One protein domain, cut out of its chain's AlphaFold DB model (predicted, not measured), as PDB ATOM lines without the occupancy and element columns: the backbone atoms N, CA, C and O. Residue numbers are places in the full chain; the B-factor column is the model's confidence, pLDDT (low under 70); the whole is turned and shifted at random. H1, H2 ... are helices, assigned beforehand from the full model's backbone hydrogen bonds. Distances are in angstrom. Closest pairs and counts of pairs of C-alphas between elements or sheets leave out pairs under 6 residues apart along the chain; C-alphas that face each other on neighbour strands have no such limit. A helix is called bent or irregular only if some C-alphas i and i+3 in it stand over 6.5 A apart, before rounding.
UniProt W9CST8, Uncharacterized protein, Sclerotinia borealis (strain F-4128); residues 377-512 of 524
ATOM      1  N   GLY A 377     124.052 199.291 161.326       53.78
ATOM      2  CA  GLY A 377     125.230 200.160 161.414       53.78
ATOM      3  C   GLY A 377     124.934 201.552 160.863       53.78
ATOM      4  O   GLY A 377     125.254 201.835 159.718       53.78
ATOM      5  N   ASN A 378     124.276 202.422 161.633       63.50
ATOM      6  CA  ASN A 378     123.983 203.782 161.174       63.50
ATOM      7  C   ASN A 378     125.156 204.715 161.491       63.50
ATOM      8  O   ASN A 378     125.230 205.282 162.583       63.50
ATOM      9  N   VAL A 379     126.022 204.929 160.498       61.19
ATOM     10  CA  VAL A 379     127.269 205.693 160.654       61.19
ATOM     11  C   VAL A 379     127.058 207.089 161.244       61.19
ATOM     12  O   VAL A 379     127.854 207.549 162.057       61.19
ATOM     13  N   ARG A 380     125.964 207.778 160.888       62.22
ATOM     14  CA  ARG A 380     125.702 209.147 161.363       62.22
ATOM     15  C   ARG A 380     125.223 209.181 162.806       62.22
ATOM     16  O   ARG A 380     125.565 210.110 163.534       62.22
ATOM     17  N   VAL A 381     124.413 208.201 163.199       56.94
ATOM     18  CA  VAL A 381     123.949 208.068 164.584       56.94
ATOM     19  C   VAL A 381     125.125 207.692 165.473       56.94
ATOM     20  O   VAL A 381     125.333 208.338 166.496       56.94
ATOM     21  N   ASP A 382     125.948 206.742 165.040       56.78
ATOM     22  CA  ASP A 382     127.123 206.302 165.790       56.78
ATOM     23  C   ASP A 382     128.175 207.414 165.894       56.78
ATOM     24  O   ASP A 382     128.709 207.662 166.976       56.78
ATOM     25  N   ALA A 383     128.392 208.174 164.813       58.56
ATOM     26  CA  ALA A 383     129.248 209.354 164.836       58.56
ATOM     27  C   ALA A 383     128.726 210.422 165.810       58.56
ATOM     28  O   ALA A 383     129.478 210.936 166.638       58.56
ATOM     29  N   ALA A 384     127.426 210.736 165.765       52.59
ATOM     30  CA  ALA A 384     126.815 211.700 166.677       52.59
ATOM     31  C   ALA A 384     126.920 211.253 168.145       52.59
ATOM     32  O   ALA A 384     127.212 212.071 169.018       52.59
ATOM     33  N   LEU A 385     126.742 209.959 168.420       51.03
ATOM     34  CA  LEU A 385     126.882 209.389 169.761       51.03
ATOM     35  C   LEU A 385     128.319 209.491 170.291       51.03
ATOM     36  O   LEU A 385     128.502 209.781 171.475       51.03
ATOM     37  N   LEU A 386     129.329 209.304 169.435       51.81
ATOM     38  CA  LEU A 386     130.739 209.480 169.801       51.81
ATOM     39  C   LEU A 386     131.113 210.952 170.017       51.81
ATOM     40  O   LEU A 386     131.896 211.252 170.916       51.81
ATOM     41  N   ILE A 387     130.522 211.884 169.263       50.78
ATOM     42  CA  ILE A 387     130.725 213.330 169.469       50.78
ATOM     43  C   ILE A 387     130.129 213.786 170.802       50.78
ATOM     44  O   ILE A 387     130.782 214.512 171.553       50.78
ATOM     45  N   ILE A 388     128.892 213.367 171.096       43.53
ATOM     46  CA  ILE A 388     128.196 213.718 172.342       43.53
ATOM     47  C   ILE A 388     128.974 213.170 173.550       43.53
ATOM     48  O   ILE A 388     129.057 213.824 174.588       43.53
ATOM     49  N   ASN A 389     129.619 212.013 173.390       42.12
ATOM     50  CA  ASN A 389     130.436 211.371 174.412       42.12
ATOM     51  C   ASN A 389     131.935 211.600 174.180       42.12
ATOM     52  O   ASN A 389     132.696 210.667 173.922       42.12
ATOM     53  N   SER A 390     132.378 212.850 174.331       42.66
ATOM     54  CA  SER A 390     133.759 213.288 174.053       42.66
ATOM     55  C   SER A 390     134.862 212.458 174.730       42.66
ATOM     56  O   SER A 390     135.953 212.326 174.182       42.66
ATOM     57  N   HIS A 391     134.587 211.858 175.893       39.94
ATOM     58  CA  HIS A 391     135.522 210.989 176.624       39.94
ATOM     59  C   HIS A 391     135.705 209.610 175.967       39.94
ATOM     60  O   HIS A 391     136.728 208.954 176.149       39.94
ATOM     61  N   HIS A 392     134.711 209.172 175.198       41.53
ATOM     62  CA  HIS A 392     134.707 207.911 174.470       41.53
ATOM     63  C   HIS A 392     135.219 208.075 173.033       41.53
ATOM     64  O   HIS A 392     135.738 207.113 172.476       41.53
ATOM     65  N   ARG A 393     135.178 209.292 172.474       45.88
ATOM     66  CA  ARG A 393     135.702 209.614 171.137       45.88
ATOM     67  C   ARG A 393     137.148 209.153 170.937       45.88
ATOM     68  O   ARG A 393     137.394 208.333 170.068       45.88
ATOM     69  N   VAL A 394     138.078 209.587 171.795       50.31
ATOM     70  CA  VAL A 394     139.518 209.247 171.679       50.31
ATOM     71  C   VAL A 394     139.767 207.737 171.780       50.31
ATOM     72  O   VAL A 394     140.701 207.210 171.188       50.31
ATOM     73  N   LYS A 395     138.916 207.021 172.522       49.47
ATOM     74  CA  LYS A 395     139.045 205.578 172.733       49.47
ATOM     75  C   LYS A 395     138.520 204.750 171.557       49.47
ATOM     76  O   LYS A 395     138.988 203.634 171.362       49.47
ATOM     77  N   PHE A 396     137.532 205.260 170.826       51.88
ATOM     78  CA  PHE A 396     136.793 204.489 169.824       51.88
ATOM     79  C   PHE A 396     136.932 205.026 168.402       51.88
ATOM     80  O   PHE A 396     136.306 204.473 167.508       51.88
ATOM     81  N   ASP A 397     137.763 206.044 168.179       57.38
ATOM     82  CA  ASP A 397     138.012 206.613 166.851       57.38
ATOM     83  C   ASP A 397     138.571 205.560 165.879       57.38
ATOM     84  O   ASP A 397     137.979 205.293 164.837       57.38
ATOM     85  N   SER A 398     139.618 204.839 166.302       62.81
ATOM     86  CA  SER A 398     140.197 203.713 165.548       62.81
ATOM     87  C   SER A 398     139.177 202.602 165.296       62.81
ATOM     88  O   SER A 398     139.107 202.039 164.211       62.81
ATOM     89  N   THR A 399     138.341 202.289 166.290       60.09
ATOM     90  CA  THR A 399     137.304 201.255 166.150       60.09
ATOM     91  C   THR A 399     136.190 201.696 165.200       60.09
ATOM     92  O   THR A 399     135.621 200.872 164.491       60.09
ATOM     93  N   PHE A 400     135.862 202.988 165.175       67.62
ATOM     94  CA  PHE A 400     134.889 203.552 164.251       67.62
ATOM     95  C   PHE A 400     135.394 203.448 162.810       67.62
ATOM     96  O   PHE A 400     134.663 202.964 161.949       67.62
ATOM     97  N   GLU A 401     136.653 203.820 162.573       74.88
ATOM     98  CA  GLU A 401     137.301 203.701 161.266       74.88
ATOM     99  C   GLU A 401     137.404 202.239 160.809       74.88
ATOM    100  O   GLU A 401     137.059 201.921 159.675       74.88
ATOM    101  N   GLU A 402     137.746 201.309 161.703       67.62
ATOM    102  CA  GLU A 402     137.748 199.872 161.392       67.62
ATOM    103  C   GLU A 402     136.356 199.354 160.976       67.62
ATOM    104  O   GLU A 402     136.235 198.599 160.007       67.62
ATOM    105  N   ILE A 403     135.289 199.775 161.669       65.69
ATOM    106  CA  ILE A 403     133.903 199.329 161.417       65.69
ATOM    107  C   ILE A 403     133.319 199.951 160.148       65.69
ATOM    108  O   ILE A 403     132.636 199.268 159.378       65.69
ATOM    109  N   TYR A 404     133.574 201.234 159.917       74.12
ATOM    110  CA  TYR A 404     132.922 202.003 158.861       74.12
ATOM    111  C   TYR A 404     133.813 202.270 157.646       74.12
ATOM    112  O   TYR A 404     133.293 202.671 156.610       74.12
ATOM    113  N   GLY A 405     135.116 202.002 157.734       73.44
ATOM    114  CA  GLY A 405     136.080 202.243 156.657       73.44
ATOM    115  C   GLY A 405     136.313 203.726 156.374       73.44
ATOM    116  O   GLY A 405     136.914 204.054 155.362       73.44
ATOM    117  N   VAL A 406     135.802 204.610 157.237       81.50
ATOM    118  CA  VAL A 406     135.884 206.067 157.108       81.50
ATOM    119  C   VAL A 406     136.154 206.691 158.470       81.50
ATOM    120  O   VAL A 406     135.653 206.215 159.494       81.50
ATOM    121  N   ALA A 407     136.917 207.780 158.486       82.81
ATOM    122  CA  ALA A 407     137.249 208.472 159.723       82.81
ATOM    123  C   ALA A 407     136.021 209.193 160.308       82.81
ATOM    124  O   ALA A 407     135.213 209.787 159.585       82.81
ATOM    125  N   LEU A 408     135.911 209.213 161.640       68.06
ATOM    126  CA  LEU A 408     134.823 209.896 162.346       68.06
ATOM    127  C   LEU A 408     134.729 211.372 161.940       68.06
ATOM    128  O   LEU A 408     133.653 211.856 161.593       68.06
ATOM    129  N   ASP A 409     135.860 212.076 161.923       76.38
ATOM    130  CA  ASP A 409     135.925 213.493 161.559       76.38
ATOM    131  C   ASP A 409     135.465 213.759 160.125       76.38
ATOM    132  O   ASP A 409     134.889 214.808 159.836       76.38
ATOM    133  N   GLU A 410     135.670 212.803 159.223       82.31
ATOM    134  CA  GLU A 410     135.216 212.906 157.842       82.31
ATOM    135  C   GLU A 410     133.686 212.867 157.762       82.31
ATOM    136  O   GLU A 410     133.068 213.699 157.091       82.31
ATOM    137  N   VAL A 411     133.063 211.957 158.519       71.25
ATOM    138  CA  VAL A 411     131.603 211.844 158.629       71.25
ATOM    139  C   VAL A 411     131.006 213.106 159.247       71.25
ATOM    140  O   VAL A 411     129.994 213.617 158.762       71.25
ATOM    141  N   VAL A 412     131.644 213.647 160.287       69.69
ATOM    142  CA  VAL A 412     131.191 214.853 160.993       69.69
ATOM    143  C   VAL A 412     131.289 216.094 160.113       69.69
ATOM    144  O   VAL A 412     130.303 216.817 159.960       69.69
ATOM    145  N   ASN A 413     132.440 216.317 159.481       73.38
ATOM    146  CA  ASN A 413     132.662 217.473 158.614       73.38
ATOM    147  C   ASN A 413     131.854 217.371 157.309       73.38
ATOM    148  O   ASN A 413     131.392 218.380 156.777       73.38
ATOM    149  N   GLY A 414     131.623 216.150 156.816       64.50
ATOM    150  CA  GLY A 414     130.843 215.870 155.611       64.50
ATOM    151  C   GLY A 414     129.336 215.702 155.833       64.50
ATOM    152  O   GLY A 414     128.619 215.451 154.865       64.50
ATOM    153  N   CYS A 415     128.817 215.862 157.059       67.00
ATOM    154  CA  CYS A 415     127.395 215.658 157.393       67.00
ATOM    155  C   CYS A 415     126.409 216.502 156.562       67.00
ATOM    156  O   CYS A 415     125.239 216.128 156.433       67.00
ATOM    157  N   GLY A 416     126.858 217.653 156.053       65.50
ATOM    158  CA  GLY A 416     126.073 218.558 155.208       65.50
ATOM    159  C   GLY A 416     126.284 218.370 153.702       65.50
ATOM    160  O   GLY A 416     125.731 219.142 152.924       65.50
ATOM    161  N   SER A 417     127.107 217.406 153.282       76.44
ATOM    162  CA  SER A 417     127.457 217.171 151.876       76.44
ATOM    163  C   SER A 417     127.671 215.677 151.591       76.44
ATOM    164  O   SER A 417     126.702 214.971 151.323       76.44
ATOM    165  N   LYS A 418     128.917 215.178 151.671       82.19
ATOM    166  CA  LYS A 418     129.311 213.787 151.365       82.19
ATOM    167  C   LYS A 418     128.466 212.775 152.134       82.19
ATOM    168  O   LYS A 418     127.937 211.846 151.534       82.19
ATOM    169  N   TYR A 419     128.267 213.014 153.427       80.56
ATOM    170  CA  TYR A 419     127.540 212.137 154.342       80.56
ATOM    171  C   TYR A 419     126.152 212.685 154.715       80.56
ATOM    172  O   TYR A 419     125.647 212.482 155.821       80.56
ATOM    173  N   GLU A 420     125.500 213.412 153.798       73.94
ATOM    174  CA  GLU A 420     124.113 213.839 153.988       73.94
ATOM    175  C   GLU A 420     123.163 212.622 154.079       73.94
ATOM    176  O   GLU A 420     123.437 211.538 153.568       73.94
ATOM    177  N   ARG A 421     122.002 212.780 154.730       64.38
ATOM    178  CA  ARG A 421     121.051 211.690 155.045       64.38
ATOM    179  C   ARG A 421     120.588 210.900 153.818       64.38
ATOM    180  O   ARG A 421     120.254 209.731 153.950       64.38
ATOM    181  N   ARG A 422     120.512 211.553 152.659       72.06
ATOM    182  CA  ARG A 422     120.076 210.953 151.389       72.06
ATOM    183  C   ARG A 422     121.240 210.658 150.439       72.06
ATOM    184  O   ARG A 422     120.995 210.283 149.298       72.06
ATOM    185  N   SER A 423     122.477 210.860 150.890       79.50
ATOM    186  CA  SER A 423     123.661 210.564 150.091       79.50
ATOM    187  C   SER A 423     123.860 209.058 149.986       79.50
ATOM    188  O   SER A 423     123.764 208.342 150.987       79.50
ATOM    189  N   LYS A 424     124.201 208.590 148.784       84.12
ATOM    190  CA  LYS A 424     124.577 207.192 148.555       84.12
ATOM    191  C   LYS A 424     125.852 206.796 149.288       84.12
ATOM    192  O   LYS A 424     125.948 205.668 149.753       84.12
ATOM    193  N   MET A 425     126.750 207.747 149.533       84.25
ATOM    194  CA  MET A 425     127.943 207.505 150.341       84.25
ATOM    195  C   MET A 425     127.575 207.139 151.789       84.25
ATOM    196  O   MET A 425     128.079 206.165 152.335       84.25
ATOM    197  N   THR A 426     126.619 207.851 152.397       80.75
ATOM    198  CA  THR A 426     126.107 207.520 153.742       80.75
ATOM    199  C   THR A 426     125.508 206.118 153.798       80.75
ATOM    200  O   THR A 426     125.678 205.408 154.790       80.75
ATOM    201  N   GLU A 427     124.783 205.732 152.748       82.12
ATOM    202  CA  GLU A 427     124.160 204.415 152.636       82.12
ATOM    203  C   GLU A 427     125.218 203.311 152.571       82.12
ATOM    204  O   GLU A 427     125.177 202.402 153.395       82.12
ATOM    205  N   MET A 428     126.203 203.432 151.678       85.38
ATOM    206  CA  MET A 428     127.299 202.467 151.545       85.38
ATOM    207  C   MET A 428     128.042 202.262 152.863       85.38
ATOM    208  O   MET A 428     128.240 201.133 153.308       85.38
ATOM    209  N   VAL A 429     128.410 203.356 153.530       83.62
ATOM    210  CA  VAL A 429     129.130 203.299 154.807       83.62
ATOM    211  C   VAL A 429     128.282 202.609 155.873       83.62
ATOM    212  O   VAL A 429     128.775 201.783 156.639       83.62
ATOM    213  N   SER A 430     126.973 202.867 155.880       77.38
ATOM    214  CA  SER A 430     126.052 202.203 156.806       77.38
ATOM    215  C   SER A 430     125.880 200.702 156.508       77.38
ATOM    216  O   SER A 430     125.734 199.882 157.421       77.38
ATOM    217  N   LEU A 431     125.936 200.317 155.230       80.50
ATOM    218  CA  LEU A 431     125.967 198.916 154.805       80.50
ATOM    219  C   LEU A 431     127.252 198.228 155.284       80.50
ATOM    220  O   LEU A 431     127.179 197.143 155.860       80.50
ATOM    221  N   ARG A 432     128.408 198.897 155.175       81.12
ATOM    222  CA  ARG A 432     129.685 198.379 155.689       81.12
ATOM    223  C   ARG A 432     129.649 198.170 157.203       81.12
ATOM    224  O   ARG A 432     130.055 197.113 157.680       81.12
ATOM    225  N   GLY A 433     129.085 199.114 157.958       68.38
ATOM    226  CA  GLY A 433     128.885 198.948 159.403       68.38
ATOM    227  C   GLY A 433     127.949 197.785 159.752       68.38
ATOM    228  O   GLY A 433     128.152 197.083 160.745       68.38
ATOM    229  N   THR A 434     126.944 197.532 158.908       70.31
ATOM    230  CA  THR A 434     126.047 196.376 159.051       70.31
ATOM    231  C   THR A 434     126.792 195.062 158.795       70.31
ATOM    232  O   THR A 434     126.681 194.153 159.613       70.31
ATOM    233  N   MET A 435     127.620 194.982 157.751       71.44
ATOM    234  CA  MET A 435     128.506 193.838 157.483       71.44
ATOM    235  C   MET A 435     129.474 193.590 158.650       71.44
ATOM    236  O   MET A 435     129.537 192.485 159.188       71.44
ATOM    237  N   ALA A 436     130.171 194.628 159.122       66.88
ATOM    238  CA  ALA A 436     131.119 194.528 160.233       66.88
ATOM    239  C   ALA A 436     130.458 194.025 161.532       66.88
ATOM    240  O   ALA A 436     131.049 193.259 162.295       66.88
ATOM    241  N   ARG A 437     129.195 194.398 161.781       61.59
ATOM    242  CA  ARG A 437     128.407 193.866 162.904       61.59
ATOM    243  C   ARG A 437     128.165 192.356 162.799       61.59
ATOM    244  O   ARG A 437     128.055 191.699 163.835       61.59
ATOM    245  N   MET A 438     128.088 191.821 161.586       62.28
ATOM    246  CA  MET A 438     127.929 190.388 161.332       62.28
ATOM    247  C   MET A 438     129.259 189.618 161.381       62.28
ATOM    248  O   MET A 438     129.256 188.401 161.241       62.28
ATOM    249  N   GLY A 439     130.380 190.299 161.650       60.38
ATOM    250  CA  GLY A 439     131.712 189.693 161.749       60.38
ATOM    251  C   GLY A 439     132.527 189.734 160.453       60.38
ATOM    252  O   GLY A 439     133.666 189.261 160.452       60.38
ATOM    253  N   CYS A 440     131.988 190.321 159.383       64.56
ATOM    254  CA  CYS A 440     132.700 190.572 158.128       64.56
ATOM    255  C   CYS A 440     133.912 191.494 158.308       64.56
ATOM    256  O   CYS A 440     133.992 192.255 159.277       64.56
ATOM    257  N   PHE A 441     134.849 191.429 157.359       71.69
ATOM    258  CA  PHE A 441     136.117 192.173 157.351       71.69
ATOM    259  C   PHE A 441     137.044 191.847 158.530       71.69
ATOM    260  O   PHE A 441     137.893 192.647 158.922       71.69
ATOM    261  N   SER A 442     136.888 190.658 159.112       68.06
ATOM    262  CA  SER A 442     137.708 190.171 160.218       68.06
ATOM    263  C   SER A 442     138.245 188.769 159.932       68.06
ATOM    264  O   SER A 442     137.788 188.082 159.017       68.06
ATOM    265  N   GLY A 443     139.176 188.292 160.766       56.06
ATOM    266  CA  GLY A 443     139.672 186.910 160.702       56.06
ATOM    267  C   GLY A 443     138.603 185.832 160.952       56.06
ATOM    268  O   GLY A 443     138.890 184.646 160.814       56.06
ATOM    269  N   HIS A 444     137.381 186.233 161.313       59.50
ATOM    270  CA  HIS A 444     136.222 185.368 161.523       59.50
ATOM    271  C   HIS A 444     135.074 185.699 160.558       59.50
ATOM    272  O   HIS A 444     133.911 185.534 160.925       59.50
ATOM    273  N   THR A 445     135.388 186.201 159.357       67.56
ATOM    274  CA  THR A 445     134.359 186.528 158.365       67.56
ATOM    275  C   THR A 445     133.478 185.310 158.047       67.56
ATOM    276  O   THR A 445     134.015 184.226 157.792       67.56
ATOM    277  N   PRO A 446     132.139 185.452 158.089       65.62
ATOM    278  CA  PRO A 446     131.226 184.353 157.788       65.62
ATOM    279  C   PRO A 446     131.202 184.005 156.293       65.62
ATOM    280  O   PRO A 446     130.924 182.864 155.937       65.62
ATOM    281  N   ASP A 447     131.491 184.974 155.419       77.12
ATOM    282  CA  ASP A 447     131.469 184.802 153.968       77.12
ATOM    283  C   ASP A 447     132.521 185.716 153.324       77.12
ATOM    284  O   ASP A 447     132.317 186.915 153.133       77.12
ATOM    285  N   ARG A 448     133.680 185.134 153.006       81.88
ATOM    286  CA  ARG A 448     134.808 185.873 152.431       81.88
ATOM    287  C   ARG A 448     134.514 186.380 151.016       81.88
ATOM    288  O   ARG A 448     134.947 187.471 150.666       81.88
ATOM    289  N   ASP A 449     133.723 185.643 150.240       86.38
ATOM    290  CA  ASP A 449     133.334 186.051 148.887       86.38
ATOM    291  C   ASP A 449     132.335 187.221 148.928       86.38
ATOM    292  O   ASP A 449     132.281 188.054 148.020       86.38
ATOM    293  N   ALA A 450     131.503 187.305 149.971       82.25
ATOM    294  CA  ALA A 450     130.670 188.477 150.230       82.25
ATOM    295  C   ALA A 450     131.516 189.711 150.579       82.25
ATOM    296  O   ALA A 450     131.241 190.786 150.044       82.25
ATOM    297  N   ASP A 451     132.554 189.553 151.404       81.44
ATOM    298  CA  ASP A 451     133.475 190.639 151.754       81.44
ATOM    299  C   ASP A 451     134.209 191.174 150.517       81.44
ATOM    300  O   ASP A 451     134.184 192.380 150.269       81.44
ATOM    301  N   ASP A 452     134.786 190.289 149.701       88.38
ATOM    302  CA  ASP A 452     135.555 190.673 148.511       88.38
ATOM    303  C   ASP A 452     134.671 191.384 147.469       88.38
ATOM    304  O   ASP A 452     135.048 192.424 146.918       88.38
ATOM    305  N   ARG A 453     133.446 190.887 147.235       91.44
ATOM    306  CA  ARG A 453     132.476 191.549 146.341       91.44
ATOM    307  C   ARG A 453     132.026 192.902 146.884       91.44
ATOM    308  O   ARG A 453     131.883 193.847 146.109       91.44
ATOM    309  N   PHE A 454     131.803 193.005 148.195       91.56
ATOM    310  CA  PHE A 454     131.423 194.263 148.830       91.56
ATOM    311  C   PHE A 454     132.541 195.304 148.695       91.56
ATOM    312  O   PHE A 454     132.272 196.437 148.298       91.56
ATOM    313  N   LEU A 455     133.791 194.919 148.977       90.19
ATOM    314  CA  LEU A 455     134.952 195.806 148.877       90.19
ATOM    315  C   LEU A 455     135.236 196.229 147.431       90.19
ATOM    316  O   LEU A 455     135.489 197.402 147.190       90.19
ATOM    317  N   THR A 456     135.079 195.328 146.458       92.81
ATOM    318  CA  THR A 456     135.239 195.675 145.033       92.81
ATOM    319  C   THR A 456     134.242 196.758 144.601       92.81
ATOM    320  O   THR A 456     134.603 197.729 143.937       92.81
ATOM    321  N   LEU A 457     132.970 196.624 145.000       91.25
ATOM    322  CA  LEU A 457     131.947 197.638 144.725       91.25
ATOM    323  C   LEU A 457     132.225 198.945 145.484       91.25
ATOM    324  O   LEU A 457     131.887 200.024 144.999       91.25
ATOM    325  N   TRP A 458     132.817 198.853 146.676       91.06
ATOM    326  CA  TRP A 458     133.188 200.008 147.489       91.06
ATOM    327  C   TRP A 458     134.286 200.823 146.826       91.06
ATOM    328  O   TRP A 458     134.107 202.022 146.635       91.06
ATOM    329  N   GLU A 459     135.368 200.168 146.410       92.12
ATOM    330  CA  GLU A 459     136.490 200.794 145.709       92.12
ATOM    331  C   GLU A 459     136.036 201.473 144.411       92.12
ATOM    332  O   GLU A 459     136.421 202.611 144.138       92.12
ATOM    333  N   TYR A 460     135.152 200.821 143.644       92.25
ATOM    334  CA  TYR A 460     134.537 201.427 142.461       92.25
ATOM    335  C   TYR A 460     133.783 202.720 142.810       92.25
ATOM    336  O   TYR A 460     134.032 203.772 142.221       92.25
ATOM    337  N   CYS A 461     132.893 202.671 143.802       90.19
ATOM    338  CA  CYS A 461     132.109 203.834 144.207       90.19
ATOM    339  C   CYS A 461     132.966 204.960 144.817       90.19
ATOM    340  O   CYS A 461     132.637 206.133 144.634       90.19
ATOM    341  N   GLU A 462     134.053 204.652 145.528       89.50
ATOM    342  CA  GLU A 462     134.987 205.681 146.003       89.50
ATOM    343  C   GLU A 462     135.723 206.356 144.846       89.50
ATOM    344  O   GLU A 462     135.760 207.587 144.796       89.50
ATOM    345  N   SER A 463     136.214 205.580 143.875       90.06
ATOM    346  CA  SER A 463     136.842 206.119 142.663       90.06
ATOM    347  C   SER A 463     135.885 207.034 141.890       90.06
ATOM    348  O   SER A 463     136.258 208.140 141.498       90.06
ATOM    349  N   GLU A 464     134.627 206.620 141.722       89.81
ATOM    350  CA  GLU A 464     133.595 207.445 141.082       89.81
ATOM    351  C   GLU A 464     133.306 208.729 141.872       89.81
ATOM    352  O   GLU A 464     133.130 209.804 141.292       89.81
ATOM    353  N   TYR A 465     133.281 208.657 143.206       88.94
ATOM    354  CA  TYR A 465     133.097 209.841 144.039       88.94
ATOM    355  C   TYR A 465     134.258 210.830 143.886       88.94
ATOM    356  O   TYR A 465     134.018 212.029 143.719       88.94
ATOM    357  N   GLU A 466     135.506 210.355 143.898       89.50
ATOM    358  CA  GLU A 466     136.687 211.197 143.682       89.50
ATOM    359  C   GLU A 466     136.669 211.882 142.316       89.50
ATOM    360  O   GLU A 466     136.936 213.084 142.209       89.50
ATOM    361  N   ASP A 467     136.306 211.148 141.270       88.88
ATOM    362  CA  ASP A 467     136.212 211.685 139.919       88.88
ATOM    363  C   ASP A 467     135.116 212.747 139.792       88.88
ATOM    364  O   ASP A 467     135.311 213.786 139.151       88.88
ATOM    365  N   VAL A 468     133.979 212.547 140.461       88.62
ATOM    366  CA  VAL A 468     132.912 213.549 140.543       88.62
ATOM    367  C   VAL A 468     133.365 214.785 141.330       88.62
ATOM    368  O   VAL A 468     133.062 215.910 140.921       88.62
ATOM    369  N   VAL A 469     134.126 214.622 142.416       87.25
ATOM    370  CA  VAL A 469     134.706 215.745 143.172       87.25
ATOM    371  C   VAL A 469     135.661 216.558 142.296       87.25
ATOM    372  O   VAL A 469     135.553 217.780 142.270       87.25
ATOM    373  N   ARG A 470     136.527 215.913 141.502       89.25
ATOM    374  CA  ARG A 470     137.444 216.611 140.573       89.25
ATOM    375  C   ARG A 470     136.709 217.431 139.511       89.25
ATOM    376  O   ARG A 470     137.226 218.443 139.044       89.25
ATOM    377  N   ARG A 471     135.514 216.992 139.108       86.06
ATOM    378  CA  ARG A 471     134.706 217.618 138.045       86.06
ATOM    379  C   ARG A 471     133.718 218.669 138.559       86.06
ATOM    380  O   ARG A 471     133.077 219.337 137.750       86.06
ATOM    381  N   THR A 472     133.559 218.820 139.873       82.81
ATOM    382  CA  THR A 472     132.563 219.718 140.474       82.81
ATOM    383  C   THR A 472     133.215 220.775 141.362       82.81
ATOM    384  O   THR A 472     134.261 220.567 141.958       82.81
ATOM    385  N   SER A 473     132.595 221.954 141.451       79.31
ATOM    386  CA  SER A 473     133.155 223.098 142.184       79.31
ATOM    387  C   SER A 473     132.853 223.081 143.685       79.31
ATOM    388  O   SER A 473     133.435 223.862 144.434       79.31
ATOM    389  N   THR A 474     131.928 222.230 144.144       83.19
ATOM    390  CA  THR A 474     131.534 222.145 145.557       83.19
ATOM    391  C   THR A 474     131.256 220.704 145.982       83.19
ATOM    392  O   THR A 474     130.663 219.928 145.233       83.19
ATOM    393  N   ALA A 475     131.583 220.370 147.235       77.38
ATOM    394  CA  ALA A 475     131.333 219.044 147.812       77.38
ATOM    395  C   ALA A 475     129.839 218.659 147.839       77.38
ATOM    396  O   ALA A 475     129.490 217.486 147.717       77.38
ATOM    397  N   LEU A 476     128.938 219.640 147.974       80.00
ATOM    398  CA  LEU A 476     127.490 219.405 147.928       80.00
ATOM    399  C   LEU A 476     127.024 219.019 146.520       80.00
ATOM    400  O   LEU A 476     126.177 218.140 146.366       80.00
ATOM    401  N   GLN A 477     127.566 219.669 145.488       82.19
ATOM    402  CA  GLN A 477     127.270 219.316 144.102       82.19
ATOM    403  C   GLN A 477     127.857 217.946 143.759       82.19
ATOM    404  O   GLN A 477     127.148 217.134 143.173       82.19
ATOM    405  N   ALA A 478     129.076 217.654 144.224       83.81
ATOM    406  CA  ALA A 478     129.687 216.339 144.084       83.81
ATOM    407  C   ALA A 478     128.798 215.229 144.669       83.81
ATOM    408  O   ALA A 478     128.459 214.268 143.987       83.81
ATOM    409  N   ALA A 479     128.334 215.402 145.912       81.62
ATOM    410  CA  ALA A 479     127.476 214.431 146.589       81.62
ATOM    411  C   ALA A 479     126.130 214.213 145.877       81.62
ATOM    412  O   ALA A 479     125.656 213.078 145.788       81.62
ATOM    413  N   LYS A 480     125.526 215.278 145.334       85.38
ATOM    414  CA  LYS A 480     124.277 215.188 144.558       85.38
ATOM    415  C   LYS A 480     124.478 214.474 143.227       85.38
ATOM    416  O   LYS A 480     123.675 213.608 142.889       85.38
ATOM    417  N   THR A 481     125.535 214.820 142.497       86.69
ATOM    418  CA  THR A 481     125.863 214.197 141.211       86.69
ATOM    419  C   THR A 481     126.184 212.717 141.394       86.69
ATOM    420  O   THR A 481     125.608 211.890 140.696       86.69
ATOM    421  N   PHE A 482     126.994 212.374 142.398       90.62
ATOM    422  CA  PHE A 482     127.300 210.993 142.762       90.62
ATOM    423  C   PHE A 482     126.042 210.196 143.131       90.62
ATOM    424  O   PHE A 482     125.785 209.136 142.573       90.62
ATOM    425  N   SER A 483     125.198 210.738 144.014       87.06
ATOM    426  CA  SER A 483     123.989 210.042 144.481       87.06
ATOM    427  C   SER A 483     122.904 209.892 143.407       87.06
ATOM    428  O   SER A 483     121.953 209.141 143.609       87.06
ATOM    429  N   SER A 484     123.032 210.616 142.290       88.38
ATOM    430  CA  SER A 484     122.128 210.532 141.137       88.38
ATOM    431  C   SER A 484     122.695 209.681 139.995       88.38
ATOM    432  O   SER A 484     122.013 209.515 138.986       88.38
ATOM    433  N   ASN A 485     123.926 209.168 140.118       89.81
ATOM    434  CA  ASN A 485     124.545 208.332 139.092       89.81
ATOM    435  C   ASN A 485     123.875 206.935 139.086       89.81
ATOM    436  O   ASN A 485     123.868 206.273 140.127       89.81
ATOM    437  N   PRO A 486     123.305 206.476 137.952       89.44
ATOM    438  CA  PRO A 486     122.636 205.177 137.869       89.44
ATOM    439  C   PRO A 486     123.557 203.994 138.199       89.44
ATOM    440  O   PRO A 486     123.109 203.073 138.877       89.44
ATOM    441  N   GLU A 487     124.832 204.042 137.809       90.06
ATOM    442  CA  GLU A 487     125.796 202.962 138.072       90.06
ATOM    443  C   GLU A 487     126.119 202.863 139.571       90.06
ATOM    444  O   GLU A 487     126.134 201.780 140.151       90.06
ATOM    445  N   VAL A 488     126.250 204.009 140.248       89.56
ATOM    446  CA  VAL A 488     126.414 204.083 141.712       89.56
ATOM    447  C   VAL A 488     125.166 203.574 142.435       89.56
ATOM    448  O   VAL A 488     125.265 202.922 143.477       89.56
ATOM    449  N   ILE A 489     123.973 203.857 141.907       87.44
ATOM    450  CA  ILE A 489     122.714 203.352 142.471       87.44
ATOM    451  C   ILE A 489     122.651 201.824 142.348       87.44
ATOM    452  O   ILE A 489     122.254 201.155 143.304       87.44
ATOM    453  N   GLU A 490     123.054 201.269 141.206       88.56
ATOM    454  CA  GLU A 490     123.109 199.826 140.967       88.56
ATOM    455  C   GLU A 490     124.156 199.131 141.851       88.56
ATOM    456  O   GLU A 490     123.846 198.122 142.493       88.56
ATOM    457  N   ALA A 491     125.347 199.716 141.984       88.25
ATOM    458  CA  ALA A 491     126.385 199.241 142.897       88.25
ATOM    459  C   ALA A 491     125.902 199.251 144.359       88.25
ATOM    460  O   ALA A 491     126.020 198.243 145.057       88.25
ATOM    461  N   CYS A 492     125.259 200.336 144.811       88.25
ATOM    462  CA  CYS A 492     124.643 200.408 146.143       88.25
ATOM    463  C   CYS A 492     123.565 199.333 146.356       88.25
ATOM    464  O   CYS A 492     123.477 198.742 147.432       88.25
ATOM    465  N   ASN A 493     122.723 199.070 145.351       85.56
ATOM    466  CA  ASN A 493     121.705 198.023 145.446       85.56
ATOM    467  C   ASN A 493     122.342 196.625 145.529       85.56
ATOM    468  O   ASN A 493     121.877 195.796 146.308       85.56
ATOM    469  N   SER A 494     123.426 196.388 144.790       88.44
ATOM    470  CA  SER A 494     124.189 195.135 144.844       88.44
ATOM    471  C   SER A 494     124.838 194.932 146.216       88.44
ATOM    472  O   SER A 494     124.730 193.856 146.800       88.44
ATOM    473  N   MET A 495     125.425 195.984 146.798       87.06
ATOM    474  CA  MET A 495     125.915 195.955 148.181       87.06
ATOM    475  C   MET A 495     124.808 195.630 149.186       87.06
ATOM    476  O   MET A 495     125.032 194.859 150.116       87.06
ATOM    477  N   ARG A 496     123.604 196.185 148.998       84.75
ATOM    478  CA  ARG A 496     122.456 195.900 149.868       84.75
ATOM    479  C   ARG A 496     122.075 194.420 149.831       84.75
ATOM    480  O   ARG A 496     121.909 193.826 150.889       84.75
ATOM    481  N   GLN A 497     122.016 193.826 148.640       82.38
ATOM    482  CA  GLN A 497     121.732 192.397 148.470       82.38
ATOM    483  C   GLN A 497     122.798 191.515 149.133       82.38
ATOM    484  O   GLN A 497     122.467 190.505 149.749       82.38
ATOM    485  N   ILE A 498     124.076 191.909 149.055       82.81
ATOM    486  CA  ILE A 498     125.162 191.218 149.764       82.81
ATOM    487  C   ILE A 498     124.926 191.275 151.280       82.81
ATOM    488  O   ILE A 498     124.981 190.241 151.945       82.81
ATOM    489  N   CYS A 499     124.613 192.455 151.827       79.12
ATOM    490  CA  CYS A 499     124.321 192.603 153.253       79.12
ATOM    491  C   CYS A 499     123.118 191.766 153.699       79.12
ATOM    492  O   CYS A 499     123.191 191.117 154.740       79.12
ATOM    493  N   GLU A 500     122.028 191.771 152.931       79.31
ATOM    494  CA  GLU A 500     120.824 190.979 153.213       79.31
ATOM    495  C   GLU A 500     121.154 189.481 153.273       79.31
ATOM    496  O   GLU A 500     120.846 188.827 154.267       79.31
ATOM    497  N   ALA A 501     121.894 188.967 152.287       77.69
ATOM    498  CA  ALA A 501     122.299 187.564 152.245       77.69
ATOM    499  C   ALA A 501     123.189 187.159 153.435       77.69
ATOM    500  O   ALA A 501     123.043 186.064 153.982       77.69
ATOM    501  N   VAL A 502     124.113 188.030 153.858       74.31
ATOM    502  CA  VAL A 502     124.972 187.778 155.028       74.31
ATOM    503  C   VAL A 502     124.157 187.791 156.321       74.31
ATOM    504  O   VAL A 502     124.360 186.937 157.187       74.31
ATOM    505  N   VAL A 503     123.222 188.734 156.459       70.00
ATOM    506  CA  VAL A 503     122.355 188.819 157.641       70.00
ATOM    507  C   VAL A 503     121.486 187.569 157.760       70.00
ATOM    508  O   VAL A 503     121.466 186.959 158.828       70.00
ATOM    509  N   GLU A 504     120.846 187.144 156.669       72.06
ATOM    510  CA  GLU A 504     120.021 185.932 156.639       72.06
ATOM    511  C   GLU A 504     120.823 184.681 157.025       72.06
ATOM    512  O   GLU A 504     120.380 183.900 157.868       72.06
ATOM    513  N   ARG A 505     122.036 184.501 156.484       66.12
ATOM    514  CA  ARG A 505     122.893 183.342 156.802       66.12
ATOM    515  C   ARG A 505     123.266 183.266 158.280       66.12
ATOM    516  O   ARG A 505     123.129 182.215 158.901       66.12
ATOM    517  N   VAL A 506     123.687 184.383 158.868       58.38
ATOM    518  CA  VAL A 506     124.077 184.428 160.286       58.38
ATOM    519  C   VAL A 506     122.863 184.286 161.213       58.38
ATOM    520  O   VAL A 506     122.992 183.760 162.322       58.38
ATOM    521  N   GLU A 507     121.677 184.734 160.797       58.47
ATOM    522  CA  GLU A 507     120.438 184.497 161.548       58.47
ATOM    523  C   GLU A 507     120.017 183.021 161.519       58.47
ATOM    524  O   GLU A 507     119.619 182.497 162.566       58.47
ATOM    525  N   ILE A 508     120.185 182.329 160.387       55.41
ATOM    526  CA  ILE A 508     119.937 180.883 160.256       55.41
ATOM    527  C   ILE A 508     120.905 180.076 161.137       55.41
ATOM    528  O   ILE A 508     120.461 179.214 161.899       55.41
ATOM    529  N   ASP A 509     122.200 180.408 161.140       47.06
ATOM    530  CA  ASP A 509     123.204 179.726 161.974       47.06
ATOM    531  C   ASP A 509     122.969 179.917 163.482       47.06
ATOM    532  O   ASP A 509     123.263 179.032 164.287       47.06
ATOM    533  N   ARG A 510     122.370 181.042 163.897       44.03
ATOM    534  CA  ARG A 510     121.980 181.272 165.302       44.03
ATOM    535  C   ARG A 510     120.771 180.449 165.749       44.03
ATOM    536  O   ARG A 510     120.582 180.286 166.954       44.03
ATOM    537  N   HIS A 511     119.966 179.939 164.815       35.41
ATOM    538  CA  HIS A 511     118.777 179.130 165.107       35.41
ATOM    539  C   HIS A 511     119.051 177.616 165.089       35.41
ATOM    540  O   HIS A 511     118.160 176.836 165.433       35.41
ATOM    541  N   HIS A 512     120.284 177.187 164.797       32.59
ATOM    542  CA  HIS A 512     120.743 175.815 165.010       32.59
ATOM    543  C   HIS A 512     121.640 175.720 166.255       32.59
ATOM    544  O   HIS A 512     122.852 175.925 166.169       32.59
TER     545      HIS A 512
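What this domain is: This is residues 377 to 512 of the 524 residues of an uncharacterized protein of Sclerotinia borealis (strain F-4128) (UniProt W9CST8). Three helices, H4, H5 and H7, form an up-and-down bundle, with short H6 across one end between H5 and H7. A helical hairpin of H1 and H2 meets H4 end-on, about perpendicular to it, and short H3 packs across the hairpin, touching H1 and, only just, H2. The printed part has 136 residues with seven named helices, H1 to H7 in order along the chain, and no named strand; the class is all helix. The whole is compact, with a radius of gyration of the C-alphas of 15.4 A, and flat, spanning 53 by 40 by 21 A.

Where its parts are: H1, residues 379 to 388, begins with C-alpha 379 at (127.269, 205.693, 160.654). H2, residues 390 to 404, is irregular: C-alphas 395 and 398 are 7.5 A apart. H3 holds residues 408 to 413. H4, residues 424 to 437, is 20.0 A long from first to last C-alpha. H5, residues 448 to 471, begins with C-alpha 448 at (134.808, 185.873, 152.431) and is 34.9 A long. H6 holds residues 475 to 483. H7, residues 486 to 510, is the longest helix, 36.4 A, and ends with C-alpha 510 at (121.980, 181.272, 165.302).

How they stand to each other: H4 is the hub, touching four other helices. It touches H7 at a shallow tilt of 17 degrees, the same way; their closest C-alphas, those of Met 435 and Cys 499, are 6.1 A apart. H5 touches H7 at a shallow tilt of 26 degrees, opposite ways, with the C-alphas of Phe 454 and Met 495 closest at 5.8 A. H4 and H5 are close but not clearly touching, with the C-alphas of Met 428 and Trp 458 closest at 7.6 A. H6 touches H5 at a steep tilt of 48 degrees, through residues 464 to 471 of H5 alone, with the C-alphas of Val 469 and Ala 478 closest at 5.1 A. The hairpin of H1 and H2 has a shallow tilt of 16 degrees. H2 touches H4 with residues 403 to 404 alone, about perpendicular at 87 degrees; the C-alphas of Tyr 404 and Gly 433 are closest at 5.1 A. H3 touches H1 about perpendicular at 89 degrees, with the C-alphas of Ala 383 and Leu 408 closest at 6.1 A. H1, H2 and H3 are apart from H5, H6 and H7. Every O i to N i+4 pair is within hydrogen-bond range in H1, H3, H4, H5, H6 and H7; in H2 7 of 11 are.

The domain as a whole: The farthest C-alphas, those of Ser 473 and His 512, are 54.0 A apart. The printed part has no cut and no long link. The mean pLDDT of the printed part is 73.4; 51 residues are under 70, among them residues 377 to 400, 442 to 446 and 505 to 512.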